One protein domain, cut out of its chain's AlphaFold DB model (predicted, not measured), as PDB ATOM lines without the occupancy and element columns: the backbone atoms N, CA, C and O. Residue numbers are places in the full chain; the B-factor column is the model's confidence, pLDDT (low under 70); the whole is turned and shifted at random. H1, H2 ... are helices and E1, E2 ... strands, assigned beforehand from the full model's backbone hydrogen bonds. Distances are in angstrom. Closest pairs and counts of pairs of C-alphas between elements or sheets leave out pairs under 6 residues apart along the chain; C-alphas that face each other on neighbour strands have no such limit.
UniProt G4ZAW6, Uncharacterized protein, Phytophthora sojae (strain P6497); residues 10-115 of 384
ATOM      1  N   MET A  10     -35.939 -24.165  54.730       77.94
ATOM      2  CA  MET A  10     -35.116 -25.189  54.069       77.94
ATOM      3  C   MET A  10     -35.988 -26.089  53.187       77.94
ATOM      4  O   MET A  10     -37.068 -26.521  53.609       77.94
ATOM      5  N   ARG A  11     -35.516 -26.418  51.983       78.19
ATOM      6  CA  ARG A  11     -36.181 -27.334  51.046       78.19
ATOM      7  C   ARG A  11     -35.156 -28.290  50.435       78.19
ATOM      8  O   ARG A  11     -34.015 -27.914  50.235       78.19
ATOM      9  N   ASP A  12     -35.571 -29.515  50.131       73.44
ATOM     10  CA  ASP A  12     -34.774 -30.408  49.287       73.44
ATOM     11  C   ASP A  12     -34.850 -29.932  47.828       73.44
ATOM     12  O   ASP A  12     -35.942 -29.849  47.246       73.44
ATOM     13  N   GLY A  13     -33.711 -29.505  47.300       72.75
ATOM     14  CA  GLY A  13     -33.556 -28.888  45.993       72.75
ATOM     15  C   GLY A  13     -32.591 -29.654  45.097       72.75
ATOM     16  O   GLY A  13     -32.288 -30.823  45.325       72.75
ATOM     17  N   TYR A  14     -32.144 -29.003  44.029       73.06
ATOM     18  CA  TYR A  14     -31.385 -29.634  42.955       73.06
ATOM     19  C   TYR A  14     -30.021 -30.166  43.429       73.06
ATOM     20  O   TYR A  14     -29.621 -31.266  43.058       73.06
ATOM     21  N   ALA A  15     -29.333 -29.424  44.302       75.00
ATOM     22  CA  ALA A  15     -28.031 -29.816  44.855       75.00
ATOM     23  C   ALA A  15     -28.127 -30.452  46.262       75.00
ATOM     24  O   ALA A  15     -27.131 -30.512  46.989       75.00
ATOM     25  N   GLY A  16     -29.320 -30.911  46.663       82.44
ATOM     26  CA  GLY A  16     -29.625 -31.400  48.009       82.44
ATOM     27  C   GLY A  16     -30.342 -30.352  48.862       82.44
ATOM     28  O   GLY A  16     -31.138 -29.567  48.356       82.44
ATOM     29  N   LEU A  17     -30.085 -30.325  50.173       81.94
ATOM     30  CA  LEU A  17     -30.795 -29.428  51.088       81.94
ATOM     31  C   LEU A  17     -30.422 -27.953  50.838       81.94
ATOM     32  O   LEU A  17     -29.328 -27.503  51.176       81.94
ATOM     33  N   GLU A  18     -31.367 -27.192  50.299       79.31
ATOM     34  CA  GLU A  18     -31.236 -25.785  49.944       79.31
ATOM     35  C   GLU A  18     -31.903 -24.876  50.982       79.31
ATOM     36  O   GLU A  18     -32.951 -25.188  51.559       79.31
ATOM     37  N   VAL A  19     -31.290 -23.713  51.200       80.25
ATOM     38  CA  VAL A  19     -31.865 -22.617  51.984       80.25
ATOM     39  C   VAL A  19     -32.637 -21.722  51.018       80.25
ATOM     40  O   VAL A  19     -32.049 -21.160  50.095       80.25
ATOM     41  N   LEU A  20     -33.939 -21.548  51.229       72.25
ATOM     42  CA  LEU A  20     -34.712 -20.554  50.494       72.25
ATOM     43  C   LEU A  20     -34.388 -19.172  51.057       72.25
ATOM     44  O   LEU A  20     -34.698 -18.852  52.206       72.25
ATOM     45  N   THR A  21     -33.775 -18.350  50.218       71.50
ATOM     46  CA  THR A  21     -33.547 -16.938  50.505       71.50
ATOM     47  C   THR A  21     -34.743 -16.142  50.004       71.50
ATOM     48  O   THR A  21     -35.104 -16.227  48.830       71.50
ATOM     49  N   THR A  22     -35.362 -15.352  50.878       72.69
ATOM     50  CA  THR A  22     -36.377 -14.383  50.459       72.69
ATOM     51  C   THR A  22     -35.705 -13.293  49.640       72.69
ATOM     52  O   THR A  22     -34.846 -12.571  50.146       72.69
ATOM     53  N   MET A  23     -36.088 -13.182  48.375       71.81
ATOM     54  CA  MET A  23     -35.578 -12.152  47.485       71.81
ATOM     55  C   MET A  23     -36.571 -10.992  47.417       71.81
ATOM     56  O   MET A  23     -37.777 -11.198  47.279       71.81
ATOM     57  N   GLU A  24     -36.065  -9.764  47.500       77.81
ATOM     58  CA  GLU A  24     -36.871  -8.587  47.197       77.81
ATOM     59  C   GLU A  24     -37.127  -8.516  45.687       77.81
ATOM     60  O   GLU A  24     -36.196  -8.573  44.885       77.81
ATOM     61  N   CYS A  25     -38.390  -8.379  45.294       79.00
ATOM     62  CA  CYS A  25     -38.799  -8.167  43.908       79.00
ATOM     63  C   CYS A  25     -39.609  -6.875  43.796       79.00
ATOM     64  O   CYS A  25     -40.180  -6.401  44.784       79.00
ATOM     65  N   PHE A  26     -39.681  -6.324  42.586       84.25
ATOM     66  CA  PHE A  26     -40.542  -5.180  42.312       84.25
ATOM     67  C   PHE A  26     -42.010  -5.597  42.313       84.25
ATOM     68  O   PHE A  26     -42.405  -6.567  41.664       84.25
ATOM     69  N   SER A  27     -42.821  -4.841  43.045       85.00
ATOM     70  CA  SER A  27     -44.275  -4.916  42.944       85.00
ATOM     71  C   SER A  27     -44.769  -4.271  41.645       85.00
ATOM     72  O   SER A  27     -44.046  -3.512  40.999       85.00
ATOM     73  N   ALA A  28     -46.028  -4.521  41.276       84.31
ATOM     74  CA  ALA A  28     -46.646  -3.873  40.118       84.31
ATOM     75  C   ALA A  28     -46.609  -2.334  40.219       84.31
ATOM     76  O   ALA A  28     -46.389  -1.656  39.221       84.31
ATOM     77  N   THR A  29     -46.745  -1.788  41.430       86.75
ATOM     78  CA  THR A  29     -46.611  -0.348  41.690       86.75
ATOM     79  C   THR A  29     -45.169   0.141  41.572       86.75
ATOM     80  O   THR A  29     -44.946   1.237  41.080       86.75
ATOM     81  N   ASP A  30     -44.175  -0.655  41.985       87.75
ATOM     82  CA  ASP A  30     -42.764  -0.288  41.794       87.75
ATOM     83  C   ASP A  30     -42.398  -0.202  40.310       87.75
ATOM     84  O   ASP A  30     -41.693   0.716  39.903       87.75
ATOM     85  N   LEU A  31     -42.906  -1.132  39.498       85.75
ATOM     86  CA  LEU A  31     -42.693  -1.121  38.053       85.75
ATOM     87  C   LEU A  31     -43.414   0.048  37.375       85.75
ATOM     88  O   LEU A  31     -42.834   0.670  36.493       85.75
ATOM     89  N   ALA A  32     -44.637   0.378  37.803       84.38
ATOM     90  CA  ALA A  32     -45.365   1.537  37.289       84.38
ATOM     91  C   ALA A  32     -44.622   2.855  37.574       84.38
ATOM     92  O   ALA A  32     -44.462   3.666  36.666       84.38
ATOM     93  N   ASP A  33     -44.104   3.034  38.791       86.88
ATOM     94  CA  ASP A  33     -43.346   4.235  39.163       86.88
ATOM     95  C   ASP A  33     -42.005   4.330  38.422       86.88
ATOM     96  O   ASP A  33     -41.573   5.419  38.050       86.88
ATOM     97  N   LEU A  34     -41.332   3.197  38.186       86.31
ATOM     98  CA  LEU A  34     -40.127   3.181  37.353       86.31
ATOM     99  C   LEU A  34     -40.447   3.529  35.900       86.31
ATOM    100  O   LEU A  34     -39.703   4.290  35.291       86.31
ATOM    101  N   ASN A  35     -41.544   3.004  35.358       85.06
ATOM    102  CA  ASN A  35     -41.987   3.316  34.003       85.06
ATOM    103  C   ASN A  35     -42.348   4.802  33.859       85.06
ATOM    104  O   ASN A  35     -42.029   5.427  32.854       85.06
ATOM    105  N   GLU A  36     -42.947   5.398  34.893       84.56
ATOM    106  CA  GLU A  36     -43.190   6.842  34.961       84.56
ATOM    107  C   GLU A  36     -41.878   7.651  34.980       84.56
ATOM    108  O   GLU A  36     -41.785   8.692  34.333       84.56
ATOM    109  N   LEU A  37     -40.855   7.176  35.701       83.25
ATOM    110  CA  LEU A  37     -39.549   7.838  35.811       83.25
ATOM    111  C   LEU A  37     -38.698   7.740  34.536       83.25
ATOM    112  O   LEU A  37     -37.982   8.688  34.217       83.25
ATOM    113  N   VAL A  38     -38.732   6.595  33.852       80.12
ATOM    114  CA  VAL A  38     -37.952   6.328  32.629       80.12
ATOM    115  C   VAL A  38     -38.656   6.887  31.382       80.12
ATOM    116  O   VAL A  38     -37.989   7.304  30.437       80.12
ATOM    117  N   GLY A  39     -39.990   6.987  31.408       71.88
ATOM    118  CA  GLY A  39     -40.814   7.443  30.286       71.88
ATOM    119  C   GLY A  39     -41.165   6.318  29.300       71.88
ATOM    120  O   GLY A  39     -40.681   5.199  29.412       71.88
ATOM    121  N   GLU A  40     -42.008   6.616  28.304       71.00
ATOM    122  CA  GLU A  40     -42.563   5.630  27.347       71.00
ATOM    123  C   GLU A  40     -41.542   5.022  26.357       71.00
ATOM    124  O   GLU A  40     -41.920   4.242  25.486       71.00
ATOM    125  N   ALA A  41     -40.261   5.390  26.439       61.97
ATOM    126  CA  ALA A  41     -39.255   5.023  25.442       61.97
ATOM    127  C   ALA A  41     -38.691   3.600  25.608       61.97
ATOM    128  O   ALA A  41     -38.197   3.036  24.631       61.97
ATOM    129  N   GLU A  42     -38.760   3.013  26.806       70.50
ATOM    130  CA  GLU A  42     -38.184   1.698  27.102       70.50
ATOM    131  C   GLU A  42     -39.109   0.873  28.001       70.50
ATOM    132  O   GLU A  42     -39.635   1.375  28.995       70.50
ATOM    133  N   ASP A  43     -39.279  -0.417  27.684       74.88
ATOM    134  CA  ASP A  43     -39.975  -1.332  28.586       74.88
ATOM    135  C   ASP A  43     -39.048  -1.703  29.747       74.88
ATOM    136  O   ASP A  43     -38.215  -2.609  29.667       74.88
ATOM    137  N   VAL A  44     -39.224  -1.004  30.870       75.38
ATOM    138  CA  VAL A  44     -38.484  -1.232  32.119       75.38
ATOM    139  C   VAL A  44     -38.540  -2.704  32.564       75.38
ATOM    140  O   VAL A  44     -37.662  -3.190  33.282       75.38
ATOM    141  N   ASN A  45     -39.551  -3.448  32.113       74.00
ATOM    142  CA  ASN A  45     -39.738  -4.852  32.445       74.00
ATOM    143  C   ASN A  45     -38.672  -5.788  31.864       74.00
ATOM    144  O   ASN A  45     -38.529  -6.893  32.387       74.00
ATOM    145  N   GLU A  46     -37.922  -5.370  30.843       77.25
ATOM    146  CA  GLU A  46     -36.843  -6.172  30.252       77.25
ATOM    147  C   GLU A  46     -35.532  -6.094  31.052       77.25
ATOM    148  O   GLU A  46     -34.701  -6.999  30.984       77.25
ATOM    149  N   PHE A  47     -35.353  -5.051  31.869       76.12
ATOM    150  CA  PHE A  47     -34.089  -4.781  32.565       76.12
ATOM    151  C   PHE A  47     -33.978  -5.422  33.950       76.12
ATOM    152  O   PHE A  47     -32.898  -5.426  34.551       76.12
ATOM    153  N   PHE A  48     -35.075  -5.960  34.485       76.94
ATOM    154  CA  PHE A  48     -35.122  -6.472  35.849       76.94
ATOM    155  C   PHE A  48     -35.550  -7.933  35.918       76.94
ATOM    156  O   PHE A  48     -36.487  -8.374  35.254       76.94
ATOM    157  N   LEU A  49     -34.884  -8.685  36.799       75.88
ATOM    158  CA  LEU A  49     -35.221 -10.078  37.061       75.88
ATOM    159  C   LEU A  49     -36.637 -10.187  37.629       75.88
ATOM    160  O   LEU A  49     -36.975  -9.552  38.632       75.88
ATOM    161  N   ARG A  50     -37.447 -11.042  37.003       73.94
ATOM    162  CA  ARG A  50     -38.804 -11.352  37.447       73.94
ATOM    163  C   ARG A  50     -38.886 -12.785  37.957       73.94
ATOM    164  O   ARG A  50     -38.306 -13.684  37.340       73.94
ATOM    165  N   PRO A  51     -39.636 -13.028  39.046       71.25
ATOM    166  CA  PRO A  51     -40.009 -14.379  39.422       71.25
ATOM    167  C   PRO A  51     -40.672 -15.075  38.233       71.25
ATOM    168  O   PRO A  51     -41.588 -14.528  37.615       71.25
ATOM    169  N   ARG A  52     -40.197 -16.278  37.900       71.06
ATOM    170  CA  ARG A  52     -40.801 -17.085  36.841       71.06
ATOM    171  C   ARG A  52     -42.269 -17.338  37.187       71.06
ATOM    172  O   ARG A  52     -42.580 -17.777  38.292       71.06
ATOM    173  N   ALA A  53     -43.160 -17.090  36.230       70.50
ATOM    174  CA  ALA A  53     -44.558 -17.460  36.370       70.50
ATOM    175  C   ALA A  53     -44.693 -18.991  36.310       70.50
ATOM    176  O   ALA A  53     -44.257 -19.618  35.343       70.50
ATOM    177  N   GLY A  54     -45.300 -19.580  37.340       75.75
ATOM    178  CA  GLY A  54     -45.565 -21.016  37.422       75.75
ATOM    179  C   GLY A  54     -44.745 -21.752  38.487       75.75
ATOM    180  O   GLY A  54     -43.955 -21.142  39.212       75.75
ATOM    181  N   PRO A  55     -44.970 -23.068  38.635       72.75
ATOM    182  CA  PRO A  55     -44.235 -23.883  39.591       72.75
ATOM    183  C   PRO A  55     -42.735 -23.942  39.243       72.75
ATOM    184  O   PRO A  55     -42.365 -23.811  38.071       72.75
ATOM    185  N   PRO A  56     -41.858 -24.149  40.244       71.81
ATOM    186  CA  PRO A  56     -40.432 -24.340  40.003       71.81
ATOM    187  C   PRO A  56     -40.208 -25.510  39.032       71.81
ATOM    188  O   PRO A  56     -40.919 -26.512  39.159       71.81
ATOM    189  N   PRO A  57     -39.241 -25.411  38.099       78.25
ATOM    190  CA  PRO A  57     -38.918 -26.522  37.210       78.25
ATOM    191  C   PRO A  57     -38.540 -27.759  38.025       78.25
ATOM    192  O   PRO A  57     -37.922 -27.645  39.090       78.25
ATOM    193  N   SER A  58     -38.904 -28.939  37.524       82.00
ATOM    194  CA  SER A  58     -38.407 -30.183  38.108       82.00
ATOM    195  C   SER A  58     -36.874 -30.260  37.959       82.00
ATOM    196  O   SER A  58     -36.322 -29.654  37.037       82.00
ATOM    197  N   PRO A  59     -36.158 -30.984  38.840       82.00
ATOM    198  CA  PRO A  59     -34.704 -31.153  38.740       82.00
ATOM    199  C   PRO A  59     -34.234 -31.567  37.337       82.00
ATOM    200  O   PRO A  59     -33.299 -30.986  36.798       82.00
ATOM    201  N   THR A  60     -34.956 -32.494  36.706       84.25
ATOM    202  CA  THR A  60     -34.661 -33.004  35.360       84.25
ATOM    203  C   THR A  60     -34.927 -31.972  34.259       84.25
ATOM    204  O   THR A  60     -34.186 -31.896  33.283       84.25
ATOM    205  N   GLU A  61     -35.964 -31.140  34.399       86.25
ATOM    206  CA  GLU A  61     -36.203 -30.016  33.480       86.25
ATOM    207  C   GLU A  61     -35.126 -28.938  33.604       86.25
ATOM    208  O   GLU A  61     -34.732 -28.337  32.605       86.25
ATOM    209  N   LEU A  62     -34.657 -28.684  34.829       83.62
ATOM    210  CA  LEU A  62     -33.594 -27.723  35.086       83.62
ATOM    211  C   LEU A  62     -32.260 -28.209  34.505       83.62
ATOM    212  O   LEU A  62     -31.578 -27.420  33.856       83.62
ATOM    213  N   GLU A  63     -31.927 -29.494  34.667       86.94
ATOM    214  CA  GLU A  63     -30.783 -30.142  34.005       86.94
ATOM    215  C   GLU A  63     -30.845 -29.971  32.491       86.94
ATOM    216  O   GLU A  63     -29.926 -29.417  31.895       86.94
ATOM    217  N   ALA A  64     -31.965 -30.350  31.871       89.38
ATOM    218  CA  ALA A  64     -32.137 -30.236  30.426       89.38
ATOM    219  C   ALA A  64     -32.012 -28.781  29.930       89.38
ATOM    220  O   ALA A  64     -31.458 -28.527  28.855       89.38
ATOM    221  N   LEU A  65     -32.498 -27.811  30.712       87.81
ATOM    222  CA  LEU A  65     -32.365 -26.389  30.407       87.81
ATOM    223  C   LEU A  65     -30.904 -25.926  30.501       87.81
ATOM    224  O   LEU A  65     -30.424 -25.252  29.586       87.81
ATOM    225  N   LEU A  66     -30.198 -26.295  31.574       86.31
ATOM    226  CA  LEU A  66     -28.790 -25.948  31.793       86.31
ATOM    227  C   LEU A  66     -27.856 -26.634  30.789       86.31
ATOM    228  O   LEU A  66     -26.860 -26.036  30.393       86.31
ATOM    229  N   ASP A  67     -28.199 -27.833  30.319       89.50
ATOM    230  CA  ASP A  67     -27.442 -28.567  29.303       89.50
ATOM    231  C   ASP A  67     -27.673 -28.042  27.880       89.50
ATOM    232  O   ASP A  67     -26.885 -28.324  26.961       89.50
ATOM    233  N   SER A  68     -28.704 -27.219  27.671       94.56
ATOM    234  CA  SER A  68     -28.956 -26.604  26.371       94.56
ATOM    235  C   SER A  68     -27.777 -25.719  25.939       94.56
ATOM    236  O   SER A  68     -27.200 -24.952  26.712       94.56
ATOM    237  N   VAL A  69     -27.385 -25.831  24.665       93.06
ATOM    238  CA  VAL A  69     -26.226 -25.100  24.113       93.06
ATOM    239  C   VAL A  69     -26.420 -23.586  24.223       93.06
ATOM    240  O   VAL A  69     -25.465 -22.859  24.490       93.06
ATOM    241  N   HIS A  70     -27.658 -23.119  24.054       91.06
ATOM    242  CA  HIS A  70     -27.999 -21.708  24.180       91.06
ATOM    243  C   HIS A  70     -27.777 -21.204  25.612       91.06
ATOM    244  O   HIS A  70     -26.999 -20.273  25.798       91.06
ATOM    245  N   MET A  71     -28.341 -21.873  26.626       89.81
ATOM    246  CA  MET A  71     -28.154 -21.461  28.023       89.81
ATOM    247  C   MET A  71     -26.691 -21.516  28.453       89.81
ATOM    248  O   MET A  71     -26.226 -20.602  29.129       89.81
ATOM    249  N   ARG A  72     -25.935 -22.535  28.020       89.69
ATOM    250  CA  ARG A  72     -24.495 -22.613  28.306       89.69
ATOM    251  C   ARG A  72     -23.720 -21.445  27.710       89.69
ATOM    252  O   ARG A  72     -22.836 -20.919  28.376       89.69
ATOM    253  N   ARG A  73     -24.043 -21.024  26.483       93.00
ATOM    254  CA  ARG A  73     -23.399 -19.871  25.837       93.00
ATOM    255  C   ARG A  73     -23.718 -18.560  26.557       93.00
ATOM    256  O   ARG A  73     -22.802 -17.770  26.793       93.00
ATOM    257  N   GLU A  74     -24.982 -18.335  26.904       91.00
ATOM    258  CA  GLU A  74     -25.404 -17.117  27.607       91.00
ATOM    259  C   GLU A  74     -24.785 -17.049  29.010       91.00
ATOM    260  O   GLU A  74     -24.149 -16.057  29.367       91.00
ATOM    261  N   LEU A  75     -24.854 -18.147  29.774       87.50
ATOM    262  CA  LEU A  75     -24.226 -18.231  31.094       87.50
ATOM    263  C   LEU A  75     -22.709 -18.062  31.015       87.50
ATOM    264  O   LEU A  75     -22.151 -17.311  31.806       87.50
ATOM    265  N   ALA A  76     -22.034 -18.693  30.049       86.38
ATOM    266  CA  ALA A  76     -20.593 -18.523  29.868       86.38
ATOM    267  C   ALA A  76     -20.217 -17.063  29.572       86.38
ATOM    268  O   ALA A  76     -19.202 -16.583  30.070       86.38
ATOM    269  N   SER A  77     -21.044 -16.342  28.810       89.81
ATOM    270  CA  SER A  77     -20.809 -14.928  28.499       89.81
ATOM    271  C   SER A  77     -20.924 -14.056  29.750       89.81
ATOM    272  O   SER A  77     -20.049 -13.233  30.005       89.81
ATOM    273  N   ILE A  78     -21.939 -14.280  30.587       86.75
ATOM    274  CA  ILE A  78     -22.119 -13.528  31.838       86.75
ATOM    275  C   ILE A  78     -21.025 -13.883  32.855       86.75
ATOM    276  O   ILE A  78     -20.422 -12.993  33.458       86.75
ATOM    277  N   LEU A  79     -20.725 -15.174  33.008       86.25
ATOM    278  CA  LEU A  79     -19.715 -15.671  33.942       86.25
ATOM    279  C   LEU A  79     -18.280 -15.337  33.514       86.25
ATOM    280  O   LEU A  79     -17.368 -15.377  34.335       86.25
ATOM    281  N   SER A  80     -18.065 -14.960  32.248       89.69
ATOM    282  CA  SER A  80     -16.781 -14.406  31.802       89.69
ATOM    283  C   SER A  80     -16.494 -13.023  32.398       89.69
ATOM    284  O   SER A  80     -15.333 -12.626  32.496       89.69
ATOM    285  N   VAL A  81     -17.542 -12.300  32.806       89.44
ATOM    286  CA  VAL A  81     -17.456 -10.938  33.348       89.44
ATOM    287  C   VAL A  81     -17.650 -10.919  34.866       89.44
ATOM    288  O   VAL A  81     -17.013 -10.118  35.549       89.44
ATOM    289  N   TYR A  82     -18.508 -11.792  35.401       85.88
ATOM    290  CA  TYR A  82     -18.865 -11.821  36.818       85.88
ATOM    291  C   TYR A  82     -18.697 -13.218  37.419       85.88
ATOM    292  O   TYR A  82     -19.197 -14.196  36.870       85.88
ATOM    293  N   ASP A  83     -18.071 -13.310  38.594       88.50
ATOM    294  CA  ASP A  83     -18.130 -14.532  39.402       88.50
ATOM    295  C   ASP A  83     -19.597 -14.845  39.774       88.50
ATOM    296  O   ASP A  83     -20.363 -13.904  40.009       88.50
ATOM    297  N   PRO A  84     -20.030 -16.122  39.845       81.50
ATOM    298  CA  PRO A  84     -21.412 -16.466  40.182       81.50
ATOM    299  C   PRO A  84     -21.927 -15.799  41.465       81.50
ATOM    300  O   PRO A  84     -23.092 -15.398  41.529       81.50
ATOM    301  N   HIS A  85     -21.071 -15.659  42.483       79.56
ATOM    302  CA  HIS A  85     -21.447 -15.016  43.738       79.56
ATOM    303  C   HIS A  85     -21.619 -13.503  43.570       79.56
ATOM    304  O   HIS A  85     -22.616 -12.937  44.024       79.56
ATOM    305  N   ASP A  86     -20.691 -12.860  42.861       81.50
ATOM    306  CA  ASP A  86     -20.727 -11.420  42.596       81.50
ATOM    307  C   ASP A  86     -21.884 -11.037  41.669       81.50
ATOM    308  O   ASP A  86     -22.517  -9.997  41.864       81.50
ATOM    309  N   LEU A  87     -22.208 -11.893  40.696       84.62
ATOM    310  CA  LEU A  87     -23.357 -11.736  39.808       84.62
ATOM    311  C   LEU A  87     -24.663 -11.742  40.603       84.62
ATOM    312  O   LEU A  87     -25.473 -10.826  40.461       84.62
ATOM    313  N   ALA A  88     -24.854 -12.753  41.456       80.44
ATOM    314  CA  ALA A  88     -26.037 -12.867  42.300       80.44
ATOM    315  C   ALA A  88     -26.144 -11.668  43.253       80.44
ATOM    316  O   ALA A  88     -27.182 -11.008  43.316       80.44
ATOM    317  N   LEU A  89     -25.049 -11.322  43.939       81.62
ATOM    318  CA  LEU A  89     -25.011 -10.183  44.850       81.62
ATOM    319  C   LEU A  89     -25.342  -8.875  44.128       81.62
ATOM    320  O   LEU A  89     -26.134  -8.080  44.633       81.62
ATOM    321  N   ARG A  90     -24.783  -8.642  42.939       83.12
ATOM    322  CA  ARG A  90     -25.048  -7.444  42.135       83.12
ATOM    323  C   ARG A  90     -26.492  -7.398  41.637       83.12
ATOM    324  O   ARG A  90     -27.135  -6.365  41.790       83.12
ATOM    325  N   ALA A  91     -27.019  -8.497  41.102       80.56
ATOM    326  CA  ALA A  91     -28.400  -8.561  40.630       80.56
ATOM    327  C   ALA A  91     -29.399  -8.290  41.768       80.56
ATOM    328  O   ALA A  91     -30.290  -7.455  41.627       80.56
ATOM    329  N   PHE A  92     -29.208  -8.919  42.931       79.94
ATOM    330  CA  PHE A  92     -30.102  -8.750  44.080       79.94
ATOM    331  C   PHE A  92     -29.928  -7.397  44.784       79.94
ATOM    332  O   PHE A  92     -30.909  -6.784  45.223       79.94
ATOM    333  N   SER A  93     -28.699  -6.884  44.865       83.00
ATOM    334  CA  SER A  93     -28.438  -5.559  45.443       83.00
ATOM    335  C   SER A  93     -28.994  -4.432  44.578       83.00
ATOM    336  O   SER A  93     -29.524  -3.473  45.135       83.00
ATOM    337  N   MET A  94     -28.962  -4.566  43.247       84.69
ATOM    338  CA  MET A  94     -29.596  -3.634  42.311       84.69
ATOM    339  C   MET A  94     -31.098  -3.505  42.577       84.69
ATOM    340  O   MET A  94     -31.594  -2.394  42.759       84.69
ATOM    341  N   THR A  95     -31.818  -4.626  42.676       83.69
ATOM    342  CA  THR A  95     -33.261  -4.624  42.974       83.69
ATOM    343  C   THR A  95     -33.554  -3.957  44.321       83.69
ATOM    344  O   THR A  95     -34.419  -3.086  44.415       83.69
ATOM    345  N   THR A  96     -32.771  -4.292  45.350       84.69
ATOM    346  CA  THR A  96     -32.903  -3.721  46.702       84.69
ATOM    347  C   THR A  96     -32.641  -2.210  46.709       84.69
ATOM    348  O   THR A  96     -33.380  -1.432  47.318       84.69
ATOM    349  N   PHE A  97     -31.584  -1.766  46.026       86.00
ATOM    350  CA  PHE A  97     -31.214  -0.356  45.925       86.00
ATOM    351  C   PHE A  97     -32.301   0.456  45.218       86.00
ATOM    352  O   PHE A  97     -32.762   1.465  45.754       86.00
ATOM    353  N   MET A  98     -32.762  -0.020  44.060       86.88
ATOM    354  CA  MET A  98     -33.811   0.642  43.286       86.88
ATOM    355  C   MET A  98     -35.126   0.714  44.064       86.88
ATOM    356  O   MET A  98     -35.780   1.751  44.072       86.88
ATOM    357  N   ARG A  99     -35.489  -0.330  44.816       86.81
ATOM    358  CA  ARG A  99     -36.677  -0.293  45.675       86.81
ATOM    359  C   ARG A  99     -36.570   0.763  46.773       86.81
ATOM    360  O   ARG A  99     -37.521   1.505  47.012       86.81
ATOM    361  N   ARG A 100     -35.408   0.884  47.422       87.81
ATOM    362  CA  ARG A 100     -35.162   1.952  48.409       87.81
ATOM    363  C   ARG A 100     -35.248   3.336  47.773       87.81
ATOM    364  O   ARG A 100     -35.800   4.244  48.392       87.81
ATOM    365  N   LEU A 101     -34.747   3.486  46.546       88.69
ATOM    366  CA  LEU A 101     -34.861   4.725  45.784       88.69
ATOM    367  C   LEU A 101     -36.331   5.074  45.507       88.69
ATOM    368  O   LEU A 101     -36.738   6.199  45.775       88.69
ATOM    369  N   LEU A 102     -37.142   4.105  45.075       88.94
ATOM    370  CA  LEU A 102     -38.578   4.295  44.839       88.94
ATOM    371  C   LEU A 102     -39.346   4.647  46.113       88.94
ATOM    372  O   LEU A 102     -40.211   5.519  46.095       88.94
ATOM    373  N   ILE A 103     -39.014   4.025  47.246       89.06
ATOM    374  CA  ILE A 103     -39.609   4.389  48.539       89.06
ATOM    375  C   ILE A 103     -39.313   5.859  48.854       89.06
ATOM    376  O   ILE A 103     -40.228   6.614  49.172       89.06
ATOM    377  N   ARG A 104     -38.055   6.292  48.705       87.38
ATOM    378  CA  ARG A 104     -37.667   7.692  48.932       87.38
ATOM    379  C   ARG A 104     -38.338   8.641  47.949       87.38
ATOM    380  O   ARG A 104     -38.780   9.709  48.363       87.38
ATOM    381  N   TYR A 105     -38.453   8.240  46.689       85.50
ATOM    382  CA  TYR A 105     -39.161   8.991  45.664       85.50
ATOM    383  C   TYR A 105     -40.620   9.244  46.058       85.50
ATOM    384  O   TYR A 105     -41.063  10.391  46.062       85.50
ATOM    385  N   ARG A 106     -41.340   8.201  46.487       87.69
ATOM    386  CA  ARG A 106     -42.722   8.314  46.973       87.69
ATOM    387  C   ARG A 106     -42.833   9.207  48.201       87.69
ATOM    388  O   ARG A 106     -43.751  10.016  48.265       87.69
ATOM    389  N   THR A 107     -41.908   9.090  49.156       85.69
ATOM    390  CA  THR A 107     -41.889   9.949  50.351       85.69
ATOM    391  C   THR A 107     -41.739  11.419  49.967       85.69
ATOM    392  O   THR A 107     -42.552  12.237  50.382       85.69
ATOM    393  N   ILE A 108     -40.763  11.751  49.115       81.81
ATOM    394  CA  ILE A 108     -40.524  13.131  48.667       81.81
ATOM    395  C   ILE A 108     -41.721  13.652  47.866       81.81
ATOM    396  O   ILE A 108     -42.183  14.766  48.102       81.81
ATOM    397  N   ARG A 109     -42.269  12.841  46.954       80.12
ATOM    398  CA  ARG A 109     -43.459  13.179  46.161       80.12
ATOM    399  C   ARG A 109     -44.679  13.427  47.058       80.12
ATOM    400  O   ARG A 109     -45.385  14.409  46.855       80.12
ATOM    401  N   GLY A 110     -44.902  12.586  48.068       80.81
ATOM    402  CA  GLY A 110     -45.999  12.729  49.027       80.81
ATOM    403  C   GLY A 110     -45.853  13.959  49.923       80.81
ATOM    404  O   GLY A 110     -46.814  14.698  50.117       80.81
ATOM    405  N   GLU A 111     -44.643  14.242  50.410       76.69
ATOM    406  CA  GLU A 111     -44.346  15.464  51.166       76.69
ATOM    407  C   GLU A 111     -44.544  16.720  50.310       76.69
ATOM    408  O   GLU A 111     -45.145  17.695  50.766       76.69
ATOM    409  N   MET A 112     -44.102  16.685  49.053       67.25
ATOM    410  CA  MET A 112     -44.234  17.785  48.100       67.25
ATOM    411  C   MET A 112     -45.694  18.067  47.724       67.25
ATOM    412  O   MET A 112     -46.073  19.228  47.590       67.25
ATOM    413  N   GLN A 113     -46.531  17.032  47.620       67.06
ATOM    414  CA  GLN A 113     -47.972  17.181  47.395       67.06
ATOM    415  C   GLN A 113     -48.726  17.640  48.656       67.06
ATOM    416  O   GLN A 113     -49.693  18.391  48.549       67.06
ATOM    417  N   ALA A 114     -48.279  17.242  49.853       67.81
ATOM    418  CA  ALA A 114     -48.912  17.609  51.122       67.81
ATOM    419  C   ALA A 114     -48.546  19.021  51.616       67.81
ATOM    420  O   ALA A 114     -49.275  19.609  52.415       67.81
ATOM    421  N   THR A 115     -47.415  19.576  51.174       62.00
ATOM    422  CA  THR A 115     -46.875  20.841  51.685       62.00
ATOM    423  C   THR A 115     -46.577  21.827  50.563       62.00
ATOM    424  O   THR A 115     -45.428  22.109  50.245       62.00
TER     425      THR A 115
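What this domain is: This is residues 10 to 115 of the 384 residues of an uncharacterized protein of Phytophthora sojae (strain P6497) (UniProt G4ZAW6). One long helix, H4, runs along much of the longest axis of an open, loosely built model, and the short helix H1 crosses it. A long unnamed stretch, residues 39 to 58, leads from H1 to H2, which makes a corner with H3 at the other end, near the small hairpin of E1 and E2; residues 107 to 115 stick out. The printed part has 106 residues, with two strands and then four helices in the order E1, E2, H1, H2, H3, H4; the two-stranded sheet is antiparallel and the class is mostly helix. The whole is loose, with a radius of gyration of the C-alphas of 17.8 A, and elongated, spanning 57 by 33 by 26 A.

Where its parts are: E1, residues 10 to 13, begins at C-alpha 10 at (-35.116, -25.189, 54.069). E2 is residues 16 to 20. H1, residues 28 to 38, is 15.4 A long. H2 is residues 59 to 67, and H3, residues 69 to 79, is 15.1 A long. H4, residues 84 to 114, is 45.1 A long and ends at C-alpha 114 at (-48.912, 17.609, 51.122).

How they stand to each other: E1 and E2 form a hairpin, with N 11 and O 18 at 2.9 A and N 18 and O 11 at 2.7 A, within hydrogen-bond range. The closest C-alphas of E1 and H2 are those of Gly 13 and Pro 59, 7.7 A apart. H1 touches H4, with residues 99 to 102 of H4 alone, about perpendicular at 82 degrees; their closest C-alphas are those of Asp 30 and Leu 102, 6.9 A apart. H2 and H3 are close but not clearly touching, the closest C-alphas being those of Leu 66 and Arg 72, 6.5 A apart. H3 and H4 are also close but not clearly touching, with C-alphas 79 and 87 the closest at 7.9 A, and only just about perpendicular at 72 degrees. H1 and H2 are apart. In H1, H2, H3 and H4 every O i to N i+4 pair is within hydrogen-bond range.

The domain as a whole: The two C-alphas farthest apart are those of Asp 67 and Thr 115, at 57.6 A. The printed part has no cut, and the link from H1 to H2 is long, with 20 residues. The mean pLDDT of the printed part is 81.3; residue 41 and residues 112 to 115 are under 70.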